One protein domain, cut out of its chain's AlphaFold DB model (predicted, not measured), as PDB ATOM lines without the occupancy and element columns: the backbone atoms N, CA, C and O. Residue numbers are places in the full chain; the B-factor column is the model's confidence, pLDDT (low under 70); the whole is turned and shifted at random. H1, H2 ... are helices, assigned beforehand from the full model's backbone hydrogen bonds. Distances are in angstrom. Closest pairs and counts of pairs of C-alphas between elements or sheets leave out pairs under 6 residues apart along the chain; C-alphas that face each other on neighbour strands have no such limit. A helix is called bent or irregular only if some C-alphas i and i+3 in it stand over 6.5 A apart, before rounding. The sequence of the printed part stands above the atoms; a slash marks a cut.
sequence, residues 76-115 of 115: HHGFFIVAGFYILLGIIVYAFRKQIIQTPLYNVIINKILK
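Overview. This is residues 76 to 115 of the 115 residues of an uncharacterized protein of Sphingobacteriales bacterium 40-81 (UniProt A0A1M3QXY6). Two helices, H1 and then H2, follow each other end to end and meet at a corner, making a wide, open V with its point near residue 96. The arms do not fold back on each other, and most of each stands free. The printed part has 40 residues with two named helices and no named strand, and its class is all helix. It is extended, a rod spanning 53 by 15 by 6 A, with a radius of gyration of the C-alphas of 16.2 A.

Along the chain. Find C-alpha 76 at (-116.814, -12.707, 46.366); from there H1, residues 76 to 95, runs 28.7 A to C-alpha 95 at (-143.194, -2.042, 42.746). After Phe 96, H2, residues 97 to 113, runs 23.1 A to C-alpha 113 at (-152.811, 7.582, 17.635). H2 is irregular, but only just: C-alphas 100 and 103 are 6.53 A apart.

Arrangement. Look at Val 93 and Ile 100, whose C-alphas, 7.5 A apart, are the closest of H1 and H2. The helices are close but not clearly touching. They run the same way at a steep tilt of 55 degrees. In H1 every O i to N i+4 pair is within hydrogen-bond range; in H2, 11 of 13 are.

Size, cuts and confidence. The C-alphas of His 76 and Lys 115, the two farthest apart, are 53.3 A apart. The printed part has no cut, and the link from H1 to H2 is tight. Confidence is low at residues 114 to 115, with pLDDT under 70.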
ATOM      1  N   HIS A  76    -115.457 -12.167  46.299       80.62
ATOM      2  CA  HIS A  76    -116.814 -12.707  46.366       80.62
ATOM      3  C   HIS A  76    -117.833 -11.683  46.891       80.62
ATOM      4  O   HIS A  76    -118.946 -11.588  46.373       80.62
ATOM      5  N   HIS A  77    -117.439 -10.864  47.872       81.19
ATOM      6  CA  HIS A  77    -118.323  -9.865  48.475       81.19
ATOM      7  C   HIS A  77    -118.661  -8.728  47.507       81.19
ATOM      8  O   HIS A  77    -119.784  -8.222  47.518       81.19
ATOM      9  N   GLY A  78    -117.724  -8.362  46.630       83.44
ATOM     10  CA  GLY A  78    -117.938  -7.339  45.612       83.44
ATOM     11  C   GLY A  78    -119.041  -7.716  44.626       83.44
ATOM     12  O   GLY A  78    -119.951  -6.926  44.378       83.44
ATOM     13  N   PHE A  79    -119.021  -8.956  44.134       85.62
ATOM     14  CA  PHE A  79    -120.092  -9.471  43.279       85.62
ATOM     15  C   PHE A  79    -121.424  -9.602  44.021       85.62
ATOM     16  O   PHE A  79    -122.465  -9.292  43.446       85.62
ATOM     17  N   PHE A  80    -121.407 -10.005  45.295       87.81
ATOM     18  CA  PHE A  80    -122.628 -10.153  46.090       87.81
ATOM     19  C   PHE A  80    -123.333  -8.811  46.333       87.81
ATOM     20  O   PHE A  80    -124.553  -8.725  46.212       87.81
ATOM     21  N   ILE A  81    -122.572  -7.745  46.606       86.44
ATOM     22  CA  ILE A  81    -123.110  -6.387  46.774       86.44
ATOM     23  C   ILE A  81    -123.703  -5.871  45.464       86.44
ATOM     24  O   ILE A  81    -124.822  -5.361  45.459       86.44
ATOM     25  N   VAL A  82    -122.989  -6.034  44.347       87.75
ATOM     26  CA  VAL A  82    -123.483  -5.608  43.030       87.75
ATOM     27  C   VAL A  82    -124.744  -6.392  42.641       87.75
ATOM     28  O   VAL A  82    -125.723  -5.799  42.193       87.75
ATOM     29  N   ALA A  83    -124.777  -7.706  42.880       87.19
ATOM     30  CA  ALA A  83    -125.960  -8.534  42.650       87.19
ATOM     31  C   ALA A  83    -127.143  -8.115  43.539       87.19
ATOM     32  O   ALA A  83    -128.258  -7.953  43.046       87.19
ATOM     33  N   GLY A  84    -126.900  -7.877  44.831       91.44
ATOM     34  CA  GLY A  84    -127.911  -7.386  45.765       91.44
ATOM     35  C   GLY A  84    -128.478  -6.030  45.345       91.44
ATOM     36  O   GLY A  84    -129.694  -5.844  45.360       91.44
ATOM     37  N   PHE A  85    -127.621  -5.115  44.888       90.00
ATOM     38  CA  PHE A  85    -128.037  -3.829  44.333       90.00
ATOM     39  C   PHE A  85    -128.960  -4.008  43.123       90.00
ATOM     40  O   PHE A  85    -130.039  -3.419  43.100       90.00
ATOM     41  N   TYR A  86    -128.599  -4.866  42.161       88.56
ATOM     42  CA  TYR A  86    -129.439  -5.138  40.988       88.56
ATOM     43  C   TYR A  86    -130.787  -5.778  41.348       88.56
ATOM     44  O   TYR A  86    -131.810  -5.401  40.775       88.56
ATOM     45  N   ILE A  87    -130.819  -6.694  42.319       91.62
ATOM     46  CA  ILE A  87    -132.066  -7.293  42.821       91.62
ATOM     47  C   ILE A  87    -132.957  -6.223  43.456       91.62
ATOM     48  O   ILE A  87    -134.148  -6.152  43.159       91.62
ATOM     49  N   LEU A  88    -132.383  -5.364  44.299       92.44
ATOM     50  CA  LEU A  88    -133.115  -4.301  44.984       92.44
ATOM     51  C   LEU A  88    -133.692  -3.295  43.978       92.44
ATOM     52  O   LEU A  88    -134.867  -2.936  44.061       92.44
ATOM     53  N   LEU A  89    -132.909  -2.922  42.964       90.12
ATOM     54  CA  LEU A  89    -133.357  -2.091  41.846       90.12
ATOM     55  C   LEU A  89    -134.512  -2.754  41.080       90.12
ATOM     56  O   LEU A  89    -135.514  -2.103  40.789       90.12
ATOM     57  N   GLY A  90    -134.419  -4.061  40.824       89.19
ATOM     58  CA  GLY A  90    -135.488  -4.849  40.209       89.19
ATOM     59  C   GLY A  90    -136.783  -4.846  41.026       89.19
ATOM     60  O   GLY A  90    -137.861  -4.660  40.465       89.19
ATOM     61  N   ILE A  91    -136.690  -4.977  42.353       91.06
ATOM     62  CA  ILE A  91    -137.845  -4.907  43.262       91.06
ATOM     63  C   ILE A  91    -138.487  -3.516  43.219       91.06
ATOM     64  O   ILE A  91    -139.710  -3.415  43.109       91.06
ATOM     65  N   ILE A  92    -137.684  -2.446  43.251       89.12
ATOM     66  CA  ILE A  92    -138.177  -1.066  43.134       89.12
ATOM     67  C   ILE A  92    -138.911  -0.889  41.802       89.12
ATOM     68  O   ILE A  92    -140.065  -0.460  41.783       89.12
ATOM     69  N   VAL A  93    -138.297  -1.274  40.683       87.00
ATOM     70  CA  VAL A  93    -138.927  -1.166  39.357       87.00
ATOM     71  C   VAL A  93    -140.218  -1.980  39.293       87.00
ATOM     72  O   VAL A  93    -141.216  -1.503  38.755       87.00
ATOM     73  N   TYR A  94    -140.245  -3.178  39.878       85.94
ATOM     74  CA  TYR A  94    -141.447  -4.006  39.933       85.94
ATOM     75  C   TYR A  94    -142.569  -3.358  40.757       85.94
ATOM     76  O   TYR A  94    -143.729  -3.387  40.334       85.94
ATOM     77  N   ALA A  95    -142.238  -2.747  41.895       87.62
ATOM     78  CA  ALA A  95    -143.194  -2.042  42.746       87.62
ATOM     79  C   ALA A  95    -143.767  -0.800  42.045       87.62
ATOM     80  O   ALA A  95    -144.983  -0.606  42.006       87.62
ATOM     81  N   PHE A  96    -142.911  -0.005  41.399       84.94
ATOM     82  CA  PHE A  96    -143.301   1.211  40.680       84.94
ATOM     83  C   PHE A  96    -143.661   0.969  39.206       84.94
ATOM     84  O   PHE A  96    -143.863   1.929  38.457       84.94
ATOM     85  N   ARG A  97    -143.814  -0.292  38.771       79.25
ATOM     86  CA  ARG A  97    -144.040  -0.662  37.360       79.25
ATOM     87  C   ARG A  97    -145.208   0.083  36.718       79.25
ATOM     88  O   ARG A  97    -145.154   0.431  35.541       79.25
ATOM     89  N   LYS A  98    -146.270   0.338  37.489       73.31
ATOM     90  CA  LYS A  98    -147.451   1.056  36.997       73.31
ATOM     91  C   LYS A  98    -147.113   2.510  36.675       73.31
ATOM     92  O   LYS A  98    -147.460   2.995  35.608       73.31
ATOM     93  N   GLN A  99    -146.374   3.177  37.554       74.69
ATOM     94  CA  GLN A  99    -146.056   4.590  37.397       74.69
ATOM     95  C   GLN A  99    -144.926   4.822  36.385       74.69
ATOM     96  O   GLN A  99    -145.051   5.701  35.534       74.69
ATOM     97  N   ILE A 100    -143.864   4.008  36.440       71.50
ATOM     98  CA  ILE A 100    -142.663   4.154  35.601       71.50
ATOM     99  C   ILE A 100    -142.886   3.632  34.181       71.50
ATOM    100  O   ILE A 100    -142.370   4.225  33.242       71.50
ATOM    101  N   ILE A 101    -143.629   2.533  33.999       73.12
ATOM    102  CA  ILE A 101    -143.772   1.891  32.681       73.12
ATOM    103  C   ILE A 101    -145.156   2.151  32.089       73.12
ATOM    104  O   ILE A 101    -145.247   2.609  30.953       73.12
ATOM    105  N   GLN A 102    -146.241   1.893  32.828       72.25
ATOM    106  CA  GLN A 102    -147.586   1.948  32.230       72.25
ATOM    107  C   GLN A 102    -148.019   3.375  31.871       72.25
ATOM    108  O   GLN A 102    -148.527   3.585  30.773       72.25
ATOM    109  N   THR A 103    -147.781   4.360  32.740       73.88
ATOM    110  CA  THR A 103    -148.182   5.761  32.493       73.88
ATOM    111  C   THR A 103    -147.514   6.395  31.267       73.88
ATOM    112  O   THR A 103    -148.234   6.902  30.403       73.88
ATOM    113  N   PRO A 104    -146.170   6.383  31.122       76.31
ATOM    114  CA  PRO A 104    -145.538   6.987  29.953       76.31
ATOM    115  C   PRO A 104    -145.820   6.194  28.678       76.31
ATOM    116  O   PRO A 104    -146.007   6.802  27.630       76.31
ATOM    117  N   LEU A 105    -145.921   4.861  28.755       73.75
ATOM    118  CA  LEU A 105    -146.256   4.045  27.592       73.75
ATOM    119  C   LEU A 105    -147.666   4.361  27.072       73.75
ATOM    120  O   LEU A 105    -147.842   4.543  25.871       73.75
ATOM    121  N   TYR A 106    -148.650   4.497  27.967       72.75
ATOM    122  CA  TYR A 106    -150.017   4.880  27.609       72.75
ATOM    123  C   TYR A 106    -150.059   6.273  26.970       72.75
ATOM    124  O   TYR A 106    -150.625   6.437  25.891       72.75
ATOM    125  N   ASN A 107    -149.369   7.251  27.566       77.06
ATOM    126  CA  ASN A 107    -149.295   8.607  27.021       77.06
ATOM    127  C   ASN A 107    -148.618   8.649  25.645       77.06
ATOM    128  O   ASN A 107    -149.108   9.339  24.757       77.06
ATOM    129  N   VAL A 108    -147.526   7.902  25.440       81.81
ATOM    130  CA  VAL A 108    -146.832   7.838  24.143       81.81
ATOM    131  C   VAL A 108    -147.711   7.185  23.082       81.81
ATOM    132  O   VAL A 108    -147.804   7.719  21.980       81.81
ATOM    133  N   ILE A 109    -148.369   6.064  23.396       80.62
ATOM    134  CA  ILE A 109    -149.253   5.369  22.450       80.62
ATOM    135  C   ILE A 109    -150.431   6.270  22.064       80.62
ATOM    136  O   ILE A 109    -150.721   6.421  20.880       80.62
ATOM    137  N   ILE A 110    -151.069   6.921  23.035       80.06
ATOM    138  CA  ILE A 110    -152.235   7.777  22.788       80.06
ATOM    139  C   ILE A 110    -151.873   9.002  21.967       80.06
ATOM    140  O   ILE A 110    -152.565   9.293  20.996       80.06
ATOM    141  N   ASN A 111    -150.769   9.680  22.281       78.88
ATOM    142  CA  ASN A 111    -150.338  10.837  21.495       78.88
ATOM    143  C   ASN A 111    -149.935  10.473  20.061       78.88
ATOM    144  O   ASN A 111    -149.942  11.342  19.196       78.88
ATOM    145  N   LYS A 112    -149.552   9.216  19.807       75.94
ATOM    146  CA  LYS A 112    -149.213   8.734  18.462       75.94
ATOM    147  C   LYS A 112    -150.434   8.320  17.637       75.94
ATOM    148  O   LYS A 112    -150.302   8.230  16.426       75.94
ATOM    149  N   ILE A 113    -151.561   8.010  18.286       78.38
ATOM    150  CA  ILE A 113    -152.811   7.582  17.635       78.38
ATOM    151  C   ILE A 113    -153.793   8.753  17.473       78.38
ATOM    152  O   ILE A 113    -154.517   8.802  16.487       78.38
ATOM    153  N   LEU A 114    -153.841   9.686  18.430       69.81
ATOM    154  CA  LEU A 114    -154.735  10.855  18.396       69.81
ATOM    155  C   LEU A 114    -154.179  12.050  17.599       69.81
ATOM    156  O   LEU A 114    -154.815  13.103  17.571       69.81
ATOM    157  N   LYS A 115    -153.009  11.909  16.975       52.22
ATOM    158  CA  LYS A 115    -152.392  12.915  16.107       52.22
ATOM    159  C   LYS A 115    -152.209  12.342  14.711       52.22
ATOM    160  O   LYS A 115    -152.367  13.126  13.752       52.22
TER     161      LYS A 115